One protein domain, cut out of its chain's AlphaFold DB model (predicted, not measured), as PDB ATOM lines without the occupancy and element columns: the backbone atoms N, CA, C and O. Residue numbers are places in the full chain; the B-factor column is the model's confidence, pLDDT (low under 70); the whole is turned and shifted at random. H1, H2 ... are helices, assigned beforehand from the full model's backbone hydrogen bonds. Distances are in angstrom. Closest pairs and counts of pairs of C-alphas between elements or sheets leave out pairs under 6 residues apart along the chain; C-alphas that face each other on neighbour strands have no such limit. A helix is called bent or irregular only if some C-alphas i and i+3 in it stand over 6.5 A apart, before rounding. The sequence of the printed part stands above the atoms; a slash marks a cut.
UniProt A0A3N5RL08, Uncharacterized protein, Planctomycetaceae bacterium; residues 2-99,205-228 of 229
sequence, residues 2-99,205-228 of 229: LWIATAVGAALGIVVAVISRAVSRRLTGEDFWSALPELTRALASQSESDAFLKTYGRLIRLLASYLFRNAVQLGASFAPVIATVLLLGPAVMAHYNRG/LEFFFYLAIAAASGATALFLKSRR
ATOM      1  N   LEU A   2     -18.819  13.287  -6.337       86.00
ATOM      2  CA  LEU A   2     -19.062  12.412  -5.186       86.00
ATOM      3  C   LEU A   2     -17.789  12.076  -4.391       86.00
ATOM      4  O   LEU A   2     -17.725  12.369  -3.207       86.00
ATOM      5  N   TRP A   3     -16.731  11.605  -5.061       89.00
ATOM      6  CA  TRP A   3     -15.441  11.305  -4.423       89.00
ATOM      7  C   TRP A   3     -14.812  12.495  -3.688       89.00
ATOM      8  O   TRP A   3     -14.231  12.318  -2.623       89.00
ATOM      9  N   ILE A   4     -14.954  13.709  -4.232       88.56
ATOM     10  CA  ILE A   4     -14.459  14.936  -3.592       88.56
ATOM     11  C   ILE A   4     -15.264  15.199  -2.317       88.56
ATOM     12  O   ILE A   4     -14.676  15.437  -1.269       88.56
ATOM     13  N   ALA A   5     -16.595  15.100  -2.384       88.75
ATOM     14  CA  ALA A   5     -17.463  15.272  -1.223       88.75
ATOM     15  C   ALA A   5     -17.169  14.229  -0.133       88.75
ATOM     16  O   ALA A   5     -17.027  14.587   1.032       88.75
ATOM     17  N   THR A   6     -16.975  12.963  -0.505       91.88
ATOM     18  CA  THR A   6     -16.575  11.899   0.425       91.88
ATOM     19  C   THR A   6     -15.211  12.182   1.058       91.88
ATOM     20  O   THR A   6     -15.072  12.063   2.273       91.88
ATOM     21  N   ALA A   7     -14.209  12.596   0.275       93.44
ATOM     22  CA  ALA A   7     -12.872  12.898   0.786       93.44
ATOM     23  C   ALA A   7     -12.872  14.103   1.741       93.44
ATOM     24  O   ALA A   7     -12.287  14.035   2.822       93.44
ATOM     25  N   VAL A   8     -13.569  15.186   1.378       92.06
ATOM     26  CA  VAL A   8     -13.728  16.370   2.236       92.06
ATOM     27  C   VAL A   8     -14.506  16.011   3.502       92.06
ATOM     28  O   VAL A   8     -14.094  16.391   4.595       92.06
ATOM     29  N   GLY A   9     -15.584  15.233   3.380       92.62
ATOM     30  CA  GLY A   9     -16.350  14.743   4.522       92.62
ATOM     31  C   GLY A   9     -15.494  13.902   5.472       92.62
ATOM     32  O   GLY A   9     -15.487  14.142   6.676       92.62
ATOM     33  N   ALA A  10     -14.684  12.982   4.947       94.56
ATOM     34  CA  ALA A  10     -13.766  12.184   5.756       94.56
ATOM     35  C   ALA A  10     -12.712  13.054   6.466       94.56
ATOM     36  O   ALA A  10     -12.491  12.897   7.668       94.56
ATOM     37  N   ALA A  11     -12.106  14.010   5.754       94.62
ATOM     38  CA  ALA A  11     -11.144  14.948   6.332       94.62
ATOM     39  C   ALA A  11     -11.769  15.775   7.468       94.62
ATOM     40  O   ALA A  11     -11.190  15.879   8.551       94.62
ATOM     41  N   LEU A  12     -12.981  16.297   7.267       94.25
ATOM     42  CA  LEU A  12     -13.726  17.002   8.309       94.25
ATOM     43  C   LEU A  12     -14.075  16.087   9.483       94.25
ATOM     44  O   LEU A  12     -13.935  16.510  10.624       94.25
ATOM     45  N   GLY A  13     -14.460  14.833   9.243       93.19
ATOM     46  CA  GLY A  13     -14.706  13.855  10.306       93.19
ATOM     47  C   GLY A  13     -13.471  13.606  11.180       93.19
ATOM     48  O   GLY A  13     -13.576  13.565  12.407       93.19
ATOM     49  N   ILE A  14     -12.283  13.523  10.573       94.38
ATOM     50  CA  ILE A  14     -11.010  13.438  11.310       94.38
ATOM     51  C   ILE A  14     -10.801  14.701  12.155       94.38
ATOM     52  O   ILE A  14     -10.507  14.601  13.347       94.38
ATOM     53  N   VAL A  15     -10.992  15.889  11.569       94.06
ATOM     54  CA  VAL A  15     -10.862  17.176  12.276       94.06
ATOM     55  C   VAL A  15     -11.828  17.262  13.460       94.06
ATOM     56  O   VAL A  15     -11.400  17.612  14.560       94.06
ATOM     57  N   VAL A  16     -13.093  16.873  13.272       92.81
ATOM     58  CA  VAL A  16     -14.118  16.793  14.326       92.81
ATOM     59  C   VAL A  16     -13.606  15.935  15.481       92.81
ATOM     60  O   VAL A  16     -13.603  16.387  16.624       92.81
ATOM     61  N   ALA A  17     -13.105  14.726  15.208       91.44
ATOM     62  CA  ALA A  17     -12.593  13.828  16.244       91.44
ATOM     63  C   ALA A  17     -11.358  14.393  16.973       91.44
ATOM     64  O   ALA A  17     -11.238  14.259  18.196       91.44
ATOM     65  N   VAL A  18     -10.448  15.048  16.247       91.06
ATOM     66  CA  VAL A  18      -9.241  15.669  16.814       91.06
ATOM     67  C   VAL A  18      -9.595  16.850  17.717       91.06
ATOM     68  O   VAL A  18      -9.105  16.909  18.847       91.06
ATOM     69  N   ILE A  19     -10.465  17.757  17.262       91.50
ATOM     70  CA  ILE A  19     -10.936  18.898  18.059       91.50
ATOM     71  C   ILE A  19     -11.690  18.395  19.281       91.50
ATOM     72  O   ILE A  19     -11.381  18.818  20.392       91.50
ATOM     73  N   SER A  20     -12.609  17.445  19.095       88.69
ATOM     74  CA  SER A  20     -13.371  16.840  20.187       88.69
ATOM     75  C   SER A  20     -12.436  16.331  21.280       88.69
ATOM     76  O   SER A  20     -12.556  16.725  22.438       88.69
ATOM     77  N   ARG A  21     -11.397  15.573  20.904       86.31
ATOM     78  CA  ARG A  21     -10.374  15.085  21.839       86.31
ATOM     79  C   ARG A  21      -9.572  16.211  22.492       86.31
ATOM     80  O   ARG A  21      -9.277  16.126  23.686       86.31
ATOM     81  N   ALA A  22      -9.163  17.223  21.734       87.12
ATOM     82  CA  ALA A  22      -8.398  18.350  22.260       87.12
ATOM     83  C   ALA A  22      -9.211  19.151  23.288       87.12
ATOM     84  O   ALA A  22      -8.683  19.516  24.339       87.12
ATOM     85  N   VAL A  23     -10.500  19.357  23.016       86.50
ATOM     86  CA  VAL A  23     -11.439  20.038  23.908       86.50
ATOM     87  C   VAL A  23     -11.721  19.186  25.145       86.50
ATOM     88  O   VAL A  23     -11.560  19.689  26.255       86.50
ATOM     89  N   SER A  24     -12.002  17.883  25.004       81.81
ATOM     90  CA  SER A  24     -12.201  16.989  26.160       81.81
ATOM     91  C   SER A  24     -11.003  16.978  27.110       81.81
ATOM     92  O   SER A  24     -11.182  16.948  28.321       81.81
ATOM     93  N   ARG A  25      -9.768  17.032  26.584       78.69
ATOM     94  CA  ARG A  25      -8.550  17.094  27.415       78.69
ATOM     95  C   ARG A  25      -8.448  18.374  28.243       78.69
ATOM     96  O   ARG A  25      -7.831  18.341  29.298       78.69
ATOM     97  N   ARG A  26      -8.996  19.490  27.758       73.12
ATOM     98  CA  ARG A  26      -8.961  20.789  28.450       73.12
ATOM     99  C   ARG A  26     -10.126  20.969  29.421       73.12
ATOM    100  O   ARG A  26     -10.008  21.737  30.365       73.12
ATOM    101  N   LEU A  27     -11.235  20.267  29.194       64.25
ATOM    102  CA  LEU A  27     -12.453  20.350  30.005       64.25
ATOM    103  C   LEU A  27     -12.483  19.345  31.174       64.25
ATOM    104  O   LEU A  27     -13.560  19.021  31.677       64.25
ATOM    105  N   THR A  28     -11.324  18.858  31.629       61.16
ATOM    106  CA  THR A  28     -11.222  17.958  32.787       61.16
ATOM    107  C   THR A  28     -11.786  18.614  34.047       61.16
ATOM    108  O   THR A  28     -11.380  19.710  34.427       61.16
ATOM    109  N   GLY A  29     -12.693  17.924  34.727       60.41
ATOM    110  CA  GLY A  29     -13.111  18.222  36.096       60.41
ATOM    111  C   GLY A  29     -13.753  16.978  36.703       60.41
ATOM    112  O   GLY A  29     -13.758  15.952  36.033       60.41
ATOM    113  N   GLU A  30     -14.277  17.069  37.932       63.88
ATOM    114  CA  GLU A  30     -14.946  15.932  38.591       63.88
ATOM    115  C   GLU A  30     -15.921  15.249  37.622       63.88
ATOM    116  O   GLU A  30     -16.798  15.904  37.046       63.88
ATOM    117  N   ASP A  31     -15.731  13.945  37.413       73.62
ATOM    118  CA  ASP A  31     -16.602  13.167  36.550       73.62
ATOM    119  C   ASP A  31     -17.958  13.068  37.244       73.62
ATOM    120  O   ASP A  31     -18.116  12.402  38.264       73.62
ATOM    121  N   PHE A  32     -18.965  13.743  36.684       83.00
ATOM    122  CA  PHE A  32     -20.352  13.645  37.151       83.00
ATOM    123  C   PHE A  32     -20.740  12.180  37.398       83.00
ATOM    124  O   PHE A  32     -21.306  11.853  38.436       83.00
ATOM    125  N   TRP A  33     -20.339  11.292  36.485       85.19
ATOM    126  CA  TRP A  33     -20.578   9.856  36.572       85.19
ATOM    127  C   TRP A  33     -19.858   9.161  37.730       85.19
ATOM    128  O   TRP A  33     -20.415   8.215  38.279       85.19
ATOM    129  N   SER A  34     -18.667   9.615  38.132       85.00
ATOM    130  CA  SER A  34     -17.966   9.043  39.287       85.00
ATOM    131  C   SER A  34     -18.570   9.518  40.610       85.00
ATOM    132  O   SER A  34     -18.630   8.748  41.559       85.00
ATOM    133  N   ALA A  35     -19.053  10.764  40.668       84.75
ATOM    134  CA  ALA A  35     -19.670  11.343  41.865       84.75
ATOM    135  C   ALA A  35     -21.145  10.936  42.054       84.75
ATOM    136  O   ALA A  35     -21.679  11.002  43.163       84.75
ATOM    137  N   LEU A  36     -21.827  10.513  40.985       88.31
ATOM    138  CA  LEU A  36     -23.260  10.216  40.991       88.31
ATOM    139  C   LEU A  36     -23.674   9.130  42.008       88.31
ATOM    140  O   LEU A  36     -24.650   9.366  42.726       88.31
ATOM    141  N   PRO A  37     -22.983   7.977  42.136       89.62
ATOM    142  CA  PRO A  37     -23.386   6.932  43.080       89.62
ATOM    143  C   PRO A  37     -23.289   7.383  44.541       89.62
ATOM    144  O   PRO A  37     -24.144   7.045  45.355       89.62
ATOM    145  N   GLU A  38     -22.266   8.169  44.881       89.44
ATOM    146  CA  GLU A  38     -22.088   8.697  46.237       89.44
ATOM    147  C   GLU A  38     -23.138   9.762  46.563       89.44
ATOM    148  O   GLU A  38     -23.770   9.706  47.616       89.44
ATOM    149  N   LEU A  39     -23.383  10.694  45.637       88.38
ATOM    150  CA  LEU A  39     -24.362  11.768  45.821       88.38
ATOM    151  C   LEU A  39     -25.799  11.243  45.898       88.38
ATOM    152  O   LEU A  39     -26.584  11.730  46.706       88.38
ATOM    153  N   THR A  40     -26.147  10.236  45.097       89.75
ATOM    154  CA  THR A  40     -27.479   9.609  45.143       89.75
ATOM    155  C   THR A  40     -27.697   8.820  46.431       89.75
ATOM    156  O   THR A  40     -28.766   8.937  47.028       89.75
ATOM    157  N   ARG A  41     -26.685   8.087  46.920       90.44
ATOM    158  CA  ARG A  41     -26.746   7.447  48.246       90.44
ATOM    159  C   ARG A  41     -26.906   8.473  49.363       90.44
ATOM    160  O   ARG A  41     -27.771   8.290  50.209       90.44
ATOM    161  N   ALA A  42     -26.130   9.558  49.335       88.31
ATOM    162  CA  ALA A  42     -26.214  10.622  50.333       88.31
ATOM    163  C   ALA A  42     -27.596  11.299  50.354       88.31
ATOM    164  O   ALA A  42     -28.127  11.560  51.429       88.31
ATOM    165  N   LEU A  43     -28.207  11.523  49.184       90.06
ATOM    166  CA  LEU A  43     -29.574  12.046  49.078       90.06
ATOM    167  C   LEU A  43     -30.627  11.077  49.631       90.06
ATOM    168  O   LEU A  43     -31.618  11.526  50.193       90.06
ATOM    169  N   ALA A  44     -30.420   9.765  49.479       88.88
ATOM    170  CA  ALA A  44     -31.348   8.747  49.966       88.88
ATOM    171  C   ALA A  44     -31.236   8.489  51.480       88.88
ATOM    172  O   ALA A  44     -32.202   8.041  52.091       88.88
ATOM    173  N   SER A  45     -30.071   8.743  52.085       88.38
ATOM    174  CA  SER A  45     -29.808   8.455  53.502       88.38
ATOM    175  C   SER A  45     -29.914   9.667  54.435       88.38
ATOM    176  O   SER A  45     -29.818   9.495  55.648       88.38
ATOM    177  N   GLN A  46     -30.042  10.890  53.911       83.12
ATOM    178  CA  GLN A  46     -30.095  12.110  54.726       83.12
ATOM    179  C   GLN A  46     -31.517  12.424  55.203       83.12
ATOM    180  O   GLN A  46     -32.429  12.588  54.400       83.12
ATOM    181  N   SER A  47     -31.681  12.568  56.520       74.62
ATOM    182  CA  SER A  47     -32.927  13.008  57.164       74.62
ATOM    183  C   SER A  47     -32.986  14.521  57.410       74.62
ATOM    184  O   SER A  47     -34.067  15.070  57.601       74.62
ATOM    185  N   GLU A  48     -31.838  15.207  57.423       88.12
ATOM    186  CA  GLU A  48     -31.752  16.654  57.644       88.12
ATOM    187  C   GLU A  48     -31.962  17.442  56.342       88.12
ATOM    188  O   GLU A  48     -31.242  17.255  55.357       88.12
ATOM    189  N   SER A  49     -32.917  18.380  56.361       84.88
ATOM    190  CA  SER A  49     -33.300  19.198  55.199       84.88
ATOM    191  C   SER A  49     -32.142  20.033  54.632       84.88
ATOM    192  O   SER A  49     -31.966  20.109  53.417       84.88
ATOM    193  N   ASP A  50     -31.315  20.635  55.489       87.38
ATOM    194  CA  ASP A  50     -30.211  21.495  55.041       87.38
ATOM    195  C   ASP A  50     -29.082  20.691  54.385       87.38
ATOM    196  O   ASP A  50     -28.517  21.097  53.363       87.38
ATOM    197  N   ALA A  51     -28.781  19.511  54.934       85.50
ATOM    198  CA  ALA A  51     -27.823  18.582  54.348       85.50
ATOM    199  C   ALA A  51     -28.312  18.079  52.980       85.50
ATOM    200  O   ALA A  51     -27.536  18.064  52.015       85.50
ATOM    201  N   PHE A  52     -29.611  17.767  52.874       89.38
ATOM    202  CA  PHE A  52     -30.244  17.355  51.624       89.38
ATOM    203  C   PHE A  52     -30.109  18.435  50.546       89.38
ATOM    204  O   PHE A  52     -29.597  18.162  49.458       89.38
ATOM    205  N   LEU A  53     -30.492  19.682  50.851       91.56
ATOM    206  CA  LEU A  53     -30.418  20.798  49.902       91.56
ATOM    207  C   LEU A  53     -28.983  21.073  49.441       91.56
ATOM    208  O   LEU A  53     -28.749  21.336  48.259       91.56
ATOM    209  N   LYS A  54     -28.002  20.958  50.343       91.25
ATOM    210  CA  LYS A  54     -26.583  21.115  50.006       91.25
ATOM    211  C   LYS A  54     -26.098  20.022  49.050       91.25
ATOM    212  O   LYS A  54     -25.407  20.322  48.070       91.25
ATOM    213  N   THR A  55     -26.479  18.770  49.300       90.12
ATOM    214  CA  THR A  55     -26.132  17.624  48.444       90.12
ATOM    215  C   THR A  55     -26.816  17.730  47.077       90.12
ATOM    216  O   THR A  55     -26.169  17.557  46.042       90.12
ATOM    217  N   TYR A  56     -28.095  18.114  47.056       89.56
ATOM    218  CA  TYR A  56     -28.867  18.346  45.836       89.56
ATOM    219  C   TYR A  56     -28.276  19.486  44.996       89.56
ATOM    220  O   TYR A  56     -28.036  19.325  43.800       89.56
ATOM    221  N   GLY A  57     -27.940  20.618  45.622       91.06
ATOM    222  CA  GLY A  57     -27.290  21.743  44.950       91.06
ATOM    223  C   GLY A  57     -25.938  21.364  44.334       91.06
ATOM    224  O   GLY A  57     -25.636  21.762  43.205       91.06
ATOM    225  N   ARG A  58     -25.140  20.537  45.026       90.38
ATOM    226  CA  ARG A  58     -23.887  19.994  44.474       90.38
ATOM    227  C   ARG A  58     -24.145  19.116  43.245       90.38
ATOM    228  O   ARG A  58     -23.450  19.283  42.243       90.38
ATOM    229  N   LEU A  59     -25.146  18.235  43.297       90.00
ATOM    230  CA  LEU A  59     -25.526  17.377  42.171       90.00
ATOM    231  C   LEU A  59     -25.940  18.200  40.942       90.00
ATOM    232  O   LEU A  59     -25.418  17.974  39.850       90.00
ATOM    233  N   ILE A  60     -26.819  19.192  41.118       91.56
ATOM    234  CA  ILE A  60     -27.265  20.077  40.031       91.56
ATOM    235  C   ILE A  60     -26.088  20.848  39.427       91.56
ATOM    236  O   ILE A  60     -25.978  20.950  38.206       91.56
ATOM    237  N   ARG A  61     -25.162  21.346  40.254       90.94
ATOM    238  CA  ARG A  61     -23.969  22.059  39.775       90.94
ATOM    239  C   ARG A  61     -23.055  21.169  38.933       90.94
ATOM    240  O   ARG A  61     -22.535  21.625  37.912       90.94
ATOM    241  N   LEU A  62     -22.864  19.914  39.344       89.00
ATOM    242  CA  LEU A  62     -22.082  18.935  38.588       89.00
ATOM    243  C   LEU A  62     -22.769  18.567  37.272       89.00
ATOM    244  O   LEU A  62     -22.110  18.560  36.234       89.00
ATOM    245  N   LEU A  63     -24.087  18.350  37.290       89.38
ATOM    246  CA  LEU A  63     -24.872  18.090  36.084       89.38
ATOM    247  C   LEU A  63     -24.794  19.264  35.100       89.38
ATOM    248  O   LEU A  63     -24.484  19.063  33.929       89.38
ATOM    249  N   ALA A  64     -25.014  20.494  35.570       90.12
ATOM    250  CA  ALA A  64     -24.928  21.692  34.741       90.12
ATOM    251  C   ALA A  64     -23.524  21.862  34.137       90.12
ATOM    252  O   ALA A  64     -23.389  22.131  32.945       90.12
ATOM    253  N   SER A  65     -22.476  21.631  34.934       88.81
ATOM    254  CA  SER A  65     -21.086  21.677  34.462       88.81
ATOM    255  C   SER A  65     -20.806  20.602  33.408       88.81
ATOM    256  O   SER A  65     -20.149  20.880  32.405       88.81
ATOM    257  N   TYR A  66     -21.325  19.386  33.600       87.31
ATOM    258  CA  TYR A  66     -21.208  18.290  32.642       87.31
ATOM    259  C   TYR A  66     -21.925  18.604  31.323       87.31
ATOM    260  O   TYR A  66     -21.331  18.471  30.252       87.31
ATOM    261  N   LEU A  67     -23.177  19.068  31.379       90.00
ATOM    262  CA  LEU A  67     -23.951  19.441  30.192       90.00
ATOM    263  C   LEU A  67     -23.290  20.590  29.429       90.00
ATOM    264  O   LEU A  67     -23.127  20.502  28.214       90.00
ATOM    265  N   PHE A  68     -22.840  21.628  30.136       89.69
ATOM    266  CA  PHE A  68     -22.157  22.765  29.527       89.69
ATOM    267  C   PHE A  68     -20.876  22.340  28.801       89.69
ATOM    268  O   PHE A  68     -20.665  22.708  27.648       89.69
ATOM    269  N   ARG A  69     -20.036  21.511  29.433       86.81
ATOM    270  CA  ARG A  69     -18.804  21.003  28.806       86.81
ATOM    271  C   ARG A  69     -19.092  20.178  27.556       86.81
ATOM    272  O   ARG A  69     -18.424  20.376  26.544       86.81
ATOM    273  N   ASN A  70     -20.098  19.304  27.602       87.94
ATOM    274  CA  ASN A  70     -20.507  18.524  26.435       87.94
ATOM    275  C   ASN A  70     -21.060  19.412  25.315       87.94
ATOM    276  O   ASN A  70     -20.730  19.188  24.155       87.94
ATOM    277  N   ALA A  71     -21.836  20.447  25.645       90.19
ATOM    278  CA  ALA A  71     -22.340  21.406  24.666       90.19
ATOM    279  C   ALA A  71     -21.200  22.196  24.000       90.19
ATOM    280  O   ALA A  71     -21.166  22.310  22.776       90.19
ATOM    281  N   VAL A  72     -20.224  22.675  24.781       90.44
ATOM    282  CA  VAL A  72     -19.025  23.354  24.259       90.44
ATOM    283  C   VAL A  72     -18.206  22.414  23.378       90.44
ATOM    284  O   VAL A  72     -17.785  22.804  22.291       90.44
ATOM    285  N   GLN A  73     -18.001  21.168  23.809       89.44
ATOM    286  CA  GLN A  73     -17.300  20.164  23.016       89.44
ATOM    287  C   GLN A  73     -18.024  19.887  21.700       89.44
ATOM    288  O   GLN A  73     -17.377  19.874  20.653       89.44
ATOM    289  N   LEU A  74     -19.342  19.699  21.733       89.81
ATOM    290  CA  LEU A  74     -20.153  19.472  20.542       89.81
ATOM    291  C   LEU A  74     -20.052  20.665  19.585       89.81
ATOM    292  O   LEU A  74     -19.680  20.488  18.426       89.81
ATOM    293  N   GLY A  75     -20.288  21.879  20.087       91.44
ATOM    294  CA  GLY A  75     -20.217  23.107  19.298       91.44
ATOM    295  C   GLY A  75     -18.843  23.314  18.664       91.44
ATOM    296  O   GLY A  75     -18.745  23.510  17.455       91.44
ATOM    297  N   ALA A  76     -17.768  23.185  19.444       91.81
ATOM    298  CA  ALA A  76     -16.405  23.331  18.940       91.81
ATOM    299  C   ALA A  76     -16.043  22.256  17.902       91.81
ATOM    300  O   ALA A  76     -15.376  22.557  16.915       91.81
ATOM    301  N   SER A  77     -16.496  21.014  18.103       91.06
ATOM    302  CA  SER A  77     -16.188  19.905  17.193       91.06
ATOM    303  C   SER A  77     -16.894  20.056  15.847       91.06
ATOM    304  O   SER A  77     -16.297  19.744  14.822       91.06
ATOM    305  N   PHE A  78     -18.136  20.552  15.834       92.38
ATOM    306  CA  PHE A  78     -18.922  20.734  14.608       92.38
ATOM    307  C   PHE A  78     -18.736  22.099  13.936       92.38
ATOM    308  O   PHE A  78     -19.096  22.237  12.766       92.38
ATOM    309  N   ALA A  79     -18.134  23.086  14.607       93.00
ATOM    310  CA  ALA A  79     -17.880  24.410  14.035       93.00
ATOM    311  C   ALA A  79     -17.203  24.379  12.644       93.00
ATOM    312  O   ALA A  79     -17.668  25.102  11.763       93.00
ATOM    313  N   PRO A  80     -16.191  23.527  12.366       92.50
ATOM    314  CA  PRO A  80     -15.595  23.439  11.028       92.50
ATOM    315  C   PRO A  80     -16.562  22.914   9.961       92.50
ATOM    316  O   PRO A  80     -16.537  23.382   8.823       92.50
ATOM    317  N   VAL A  81     -17.426  21.958  10.318       92.56
ATOM    318  CA  VAL A  81     -18.445  21.419   9.405       92.56
ATOM    319  C   VAL A  81     -19.463  22.508   9.083       92.56
ATOM    320  O   VAL A  81     -19.724  22.764   7.912       92.56
ATOM    321  N   ILE A  82     -19.965  23.203  10.109       91.00
ATOM    322  CA  ILE A  82     -20.914  24.314   9.958       91.00
ATOM    323  C   ILE A  82     -20.311  25.411   9.075       91.00
ATOM    324  O   ILE A  82     -20.936  25.827   8.105       91.00
ATOM    325  N   ALA A  83     -19.075  25.834   9.356       91.25
ATOM    326  CA  ALA A  83     -18.383  26.839   8.555       91.25
ATOM    327  C   ALA A  83     -18.227  26.399   7.092       91.25
ATOM    328  O   ALA A  83     -18.484  27.182   6.183       91.25
ATOM    329  N   THR A  84     -17.867  25.135   6.851       91.12
ATOM    330  CA  THR A  84     -17.724  24.597   5.491       91.12
ATOM    331  C   THR A  84     -19.054  24.617   4.739       91.12
ATOM    332  O   THR A  84     -19.106  25.069   3.597       91.12
ATOM    333  N   VAL A  85     -20.135  24.162   5.377       89.19
ATOM    334  CA  VAL A  85     -21.471  24.130   4.765       89.19
ATOM    335  C   VAL A  85     -21.973  25.545   4.478       89.19
ATOM    336  O   VAL A  85     -22.463  25.792   3.383       89.19
ATOM    337  N   LEU A  86     -21.793  26.496   5.398       88.06
ATOM    338  CA  LEU A  86     -22.240  27.878   5.198       88.06
ATOM    339  C   LEU A  86     -21.435  28.617   4.120       88.06
ATOM    340  O   LEU A  86     -22.014  29.367   3.338       88.06
ATOM    341  N   LEU A  87     -20.116  28.408   4.057       89.56
ATOM    342  CA  LEU A  87     -19.243  29.131   3.125       89.56
ATOM    343  C   LEU A  87     -19.223  28.515   1.723       89.56
ATOM    344  O   LEU A  87     -19.179  29.242   0.734       89.56
ATOM    345  N   LEU A  88     -19.228  27.183   1.623       89.31
ATOM    346  CA  LEU A  88     -19.043  26.472   0.353       89.31
ATOM    347  C   LEU A  88     -20.309  25.762  -0.130       89.31
ATOM    348  O   LEU A  88     -20.462  25.554  -1.334       89.31
ATOM    349  N   GLY A  89     -21.225  25.410   0.776       86.25
ATOM    350  CA  GLY A  89     -22.447  24.667   0.459       86.25
ATOM    351  C   GLY A  89     -23.268  25.291  -0.673       86.25
ATOM    352  O   GLY A  89     -23.526  24.587  -1.650       86.25
ATOM    353  N   PRO A  90     -23.605  26.598  -0.632       84.75
ATOM    354  CA  PRO A  90     -24.396  27.232  -1.687       84.75
ATOM    355  C   PRO A  90     -23.754  27.126  -3.077       84.75
ATOM    356  O   PRO A  90     -24.427  26.787  -4.051       84.75
ATOM    357  N   ALA A  91     -22.442  27.358  -3.180       87.56
ATOM    358  CA  ALA A  91     -21.719  27.297  -4.449       87.56
ATOM    359  C   ALA A  91     -21.613  25.859  -4.986       87.56
ATOM    360  O   ALA A  91     -21.805  25.621  -6.182       87.56
ATOM    361  N   VAL A  92     -21.346  24.891  -4.101       88.56
ATOM    362  CA  VAL A  92     -21.285  23.468  -4.461       88.56
ATOM    363  C   VAL A  92     -22.657  22.971  -4.913       88.56
ATOM    364  O   VAL A  92     -22.739  22.311  -5.947       88.56
ATOM    365  N   MET A  93     -23.732  23.328  -4.203       86.50
ATOM    366  CA  MET A  93     -25.098  22.943  -4.570       86.50
ATOM    367  C   MET A  93     -25.539  23.583  -5.884       86.50
ATOM    368  O   MET A  93     -26.060  22.888  -6.751       86.50
ATOM    369  N   ALA A  94     -25.251  24.869  -6.101       83.62
ATOM    370  CA  ALA A  94     -25.524  25.518  -7.381       83.62
ATOM    371  C   ALA A  94     -24.786  24.828  -8.541       83.62
ATOM    372  O   ALA A  94     -25.355  24.614  -9.610       83.62
ATOM    373  N   HIS A  95     -23.523  24.426  -8.341       86.75
ATOM    374  CA  HIS A  95     -22.797  23.652  -9.346       86.75
ATOM    375  C   HIS A  95     -23.402  22.256  -9.553       86.75
ATOM    376  O   HIS A  95     -23.562  21.839 -10.698       86.75
ATOM    377  N   TYR A  96     -23.752  21.546  -8.479       86.31
ATOM    378  CA  TYR A  96     -24.348  20.214  -8.555       86.31
ATOM    379  C   TYR A  96     -25.677  20.231  -9.324       86.31
ATOM    380  O   TYR A  96     -25.856  19.451 -10.265       86.31
ATOM    381  N   ASN A  97     -26.546  21.195  -9.007       85.00
ATOM    382  CA  ASN A  97     -27.873  21.356  -9.597       85.00
ATOM    383  C   ASN A  97     -27.848  21.802 -11.073       85.00
ATOM    384  O   ASN A  97     -28.840  21.632 -11.781       85.00
ATOM    385  N   ARG A  98     -26.723  22.314 -11.599       81.81
ATOM    386  CA  ARG A  98     -26.572  22.538 -13.055       81.81
ATOM    387  C   ARG A  98     -26.658  21.239 -13.856       81.81
ATOM    388  O   ARG A  98     -27.131  21.252 -14.986       81.81
ATOM    389  N   GLY A  99     -26.248  20.118 -13.266       79.44
ATOM    390  CA  GLY A  99     -26.348  18.800 -13.891       79.44
ATOM    391  C   GLY A  99     -27.701  18.110 -13.714       79.44
ATOM    392  O   GLY A  99     -27.823  16.968 -14.142       79.44
ATOM    393  N   LEU A 205     -24.747  13.507  -3.067       90.94
ATOM    394  CA  LEU A 205     -23.538  14.232  -2.674       90.94
ATOM    395  C   LEU A 205     -23.546  14.591  -1.181       90.94
ATOM    396  O   LEU A 205     -22.573  14.305  -0.483       90.94
ATOM    397  N   GLU A 206     -24.633  15.182  -0.688       91.38
ATOM    398  CA  GLU A 206     -24.812  15.532   0.723       91.38
ATOM    399  C   GLU A 206     -24.836  14.277   1.601       91.38
ATOM    400  O   GLU A 206     -24.172  14.232   2.638       91.38
ATOM    401  N   PHE A 207     -25.552  13.236   1.171       92.44
ATOM    402  CA  PHE A 207     -25.643  11.975   1.899       92.44
ATOM    403  C   PHE A 207     -24.260  11.361   2.133       92.44
ATOM    404  O   PHE A 207     -23.882  11.088   3.274       92.44
ATOM    405  N   PHE A 208     -23.465  11.201   1.073       93.62
ATOM    406  CA  PHE A 208     -22.126  10.621   1.175       93.62
ATOM    407  C   PHE A 208     -21.129  11.548   1.884       93.62
ATOM    408  O   PHE A 208     -20.217  11.053   2.547       93.62
ATOM    409  N   PHE A 209     -21.306  12.869   1.799       93.69
ATOM    410  CA  PHE A 209     -20.537  13.835   2.587       93.69
ATOM    411  C   PHE A 209     -20.758  13.634   4.094       93.69
ATOM    412  O   PHE A 209     -19.793  13.433   4.837       93.69
ATOM    413  N   TYR A 210     -22.015  13.621   4.551       93.00
ATOM    414  CA  TYR A 210     -22.336  13.443   5.970       93.00
ATOM    415  C   TYR A 210     -22.007  12.035   6.471       93.00
ATOM    416  O   TYR A 210     -21.482  11.883   7.577       93.00
ATOM    417  N   LEU A 211     -22.234  11.008   5.645       94.06
ATOM    418  CA  LEU A 211     -21.854   9.633   5.964       94.06
ATOM    419  C   LEU A 211     -20.340   9.509   6.174       94.06
ATOM    420  O   LEU A 211     -19.903   8.875   7.136       94.06
ATOM    421  N   ALA A 212     -19.534  10.152   5.323       94.69
ATOM    422  CA  ALA A 212     -18.081  10.157   5.461       94.69
ATOM    423  C   ALA A 212     -17.617  10.880   6.736       94.69
ATOM    424  O   ALA A 212     -16.719  10.380   7.414       94.69
ATOM    425  N   ILE A 213     -18.253  12.001   7.108       94.56
ATOM    426  CA  ILE A 213     -17.990  12.686   8.386       94.56
ATOM    427  C   ILE A 213     -18.253  11.737   9.558       94.56
ATOM    428  O   ILE A 213     -17.394  11.576  10.429       94.56
ATOM    429  N   ALA A 214     -19.422  11.092   9.584       92.81
ATOM    430  CA  ALA A 214     -19.815  10.188  10.664       92.81
ATOM    431  C   ALA A 214     -18.863   8.983  10.777       92.81
ATOM    432  O   ALA A 214     -18.355   8.689  11.859       92.81
ATOM    433  N   ALA A 215     -18.555   8.331   9.652       94.38
ATOM    434  CA  ALA A 215     -17.663   7.178   9.625       94.38
ATOM    435  C   ALA A 215     -16.230   7.545  10.050       94.38
ATOM    436  O   ALA A 215     -15.653   6.888  10.919       94.38
ATOM    437  N   ALA A 216     -15.662   8.614   9.485       94.38
ATOM    438  CA  ALA A 216     -14.289   9.020   9.771       94.38
ATOM    439  C   ALA A 216     -14.123   9.551  11.200       94.38
ATOM    440  O   ALA A 216     -13.127   9.234  11.855       94.38
ATOM    441  N   SER A 217     -15.097  10.308  11.715       92.00
ATOM    442  CA  SER A 217     -15.074  10.773  13.108       92.00
ATOM    443  C   SER A 217     -15.144   9.608  14.098       92.00
ATOM    444  O   SER A 217     -14.325   9.547  15.017       92.00
ATOM    445  N   GLY A 218     -16.038   8.638  13.872       90.19
ATOM    446  CA  GLY A 218     -16.144   7.425  14.686       90.19
ATOM    447  C   GLY A 218     -14.871   6.574  14.652       90.19
ATOM    448  O   GLY A 218     -14.316   6.245  15.703       90.19
ATOM    449  N   ALA A 219     -14.352   6.277  13.457       93.00
ATOM    450  CA  ALA A 219     -13.125   5.497  13.286       93.00
ATOM    451  C   ALA A 219     -11.911   6.177  13.942       93.00
ATOM    452  O   ALA A 219     -11.136   5.536  14.655       93.00
ATOM    453  N   THR A 220     -11.777   7.493  13.766       91.94
ATOM    454  CA  THR A 220     -10.688   8.275  14.365       91.94
ATOM    455  C   THR A 220     -10.805   8.309  15.886       91.94
ATOM    456  O   THR A 220      -9.806   8.131  16.584       91.94
ATOM    457  N   ALA A 221     -12.013   8.480  16.431       88.44
ATOM    458  CA  ALA A 221     -12.237   8.442  17.872       88.44
ATOM    459  C   ALA A 221     -11.848   7.080  18.477       88.44
ATOM    460  O   ALA A 221     -11.154   7.042  19.498       88.44
ATOM    461  N   LEU A 222     -12.222   5.974  17.822       90.31
ATOM    462  CA  LEU A 222     -11.848   4.617  18.232       90.31
ATOM    463  C   LEU A 222     -10.331   4.397  18.178       90.31
ATOM    464  O   LEU A 222      -9.746   3.937  19.158       90.31
ATOM    465  N   PHE A 223      -9.675   4.795  17.088       90.94
ATOM    466  CA  PHE A 223      -8.222   4.695  16.936       90.94
ATOM    467  C   PHE A 223      -7.459   5.512  17.992       90.94
ATOM    468  O   PHE A 223      -6.488   5.061  18.599       90.94
ATOM    469  N   LEU A 224      -7.919   6.732  18.262       86.75
ATOM    470  CA  LEU A 224      -7.317   7.592  19.275       86.75
ATOM    471  C   LEU A 224      -7.540   7.055  20.700       86.75
ATOM    472  O   LEU A 224      -6.760   7.386  21.605       86.75
ATOM    473  N   LYS A 225      -8.601   6.270  20.927       84.62
ATOM    474  CA  LYS A 225      -8.859   5.573  22.192       84.62
ATOM    475  C   LYS A 225      -7.956   4.345  22.349       84.62
ATOM    476  O   LYS A 225      -7.380   4.191  23.420       84.62
ATOM    477  N   SER A 226      -7.784   3.530  21.304       85.44
ATOM    478  CA  SER A 226      -6.970   2.306  21.374       85.44
ATOM    479  C   SER A 226      -5.489   2.577  21.638       85.44
ATOM    480  O   SER A 226      -4.880   1.846  22.402       85.44
ATOM    481  N   ARG A 227      -4.921   3.682  21.134       78.69
ATOM    482  CA  ARG A 227      -3.532   4.099  21.441       78.69
ATOM    483  C   ARG A 227      -3.277   4.567  22.884       78.69
ATOM    484  O   ARG A 227      -2.202   5.084  23.177       78.69
ATOM    485  N   ARG A 228      -4.284   4.504  23.755       61.91
ATOM    486  CA  ARG A 228      -4.202   4.890  25.172       61.91
ATOM    487  C   ARG A 228      -4.357   3.695  26.122       61.91
ATOM    488  O   ARG A 228      -4.160   3.896  27.317       61.91
TER     489      ARG A 228
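Overview. This is residues 2 to 99 and 205 to 228 of the 229 residues of an uncharacterized protein of Planctomycetaceae bacterium (UniProt A0A3N5RL08). The model is a long rod laid along one very long bent helix, H3, with H1 and H2 one after the other along it, running back against the long arm H3a. H4 crosses H1 in the half of the rod away from H2, and the short arm H3b bends off at the end far from H2. The printed part has 122 residues with four named helices, H1, H2, H3 and H4 in chain order, and no named strand; the class is all helix. It is only just extended, close to loose, with a radius of gyration of the C-alphas of 20.9 A, and spans 72 by 32 by 21 A.

Arrangement. H3, residues 49 to 98, was assigned as one helix by its hydrogen bonds but is bent: C-alphas 87 and 90 are 7.3 A apart. Its arms H3a, residues 49 to 87, and H3b, residues 90 to 98, stand at a steep tilt of 49 degrees. H3a has a kink of 40 degrees near residue 80 and is irregular, with C-alphas 77 and 80 7.1 A apart. H1, residues 2 to 26, touches H3a with residues 73 to 81 of H3a alone; the closest C-alphas of the two, those of Val 16 and Ser 77, are 4.7 A apart. The two run opposite ways at a shallow tilt of 31 degrees. H2, residues 32 to 45, forms a helical hairpin with H3a, opposite ways at a shallow tilt of 24 degrees. It touches residues 52 to 66 of H3a alone, and the closest C-alphas, of Phe 32 and Leu 62, are 5.7 A apart. H2 is only just irregular: C-alphas 34 and 37 are 6.9 A apart. H4, residues 205 to 226, touches H1, the same way at a steep tilt of 39 degrees, with the C-alphas of Gly 13 and Ile 213 closest at 4.0 A. H4 is apart from H3a and H2, and only just apart from H3b, at 8.4 A. The helix packing is mostly aligned, but only just, with 2 of 3 touching pairs at a shallow tilt. Every O i to N i+4 pair is within hydrogen-bond range in H1, H3b and H4; in H2 it is 8 of 10, in H3a 33 of 35.

Along the chain. H3a is 54.8 A long from C-alpha 49 at (-33.300, 19.198, 55.199), and H3b 12.5 A. H1 is 36.1 A long from C-alpha 2 at (-19.062, 12.412, -5.186), H2 19.6 A, and H4 31.5 A, ending at C-alpha 226 at (-6.970, 2.306, 21.374).

Size, cuts and confidence. The C-alphas farthest apart, of Glu 48 and Gly 99, are 71.8 A apart. Residues 100 to 204 are not printed, and C-alphas 99 and 205 are 12.4 A apart across the cut. The links H1 to H2 and H2 to H3 are tight. The mean pLDDT of the printed part is 87.9; residues 27 to 30 and residue 228 are under 70.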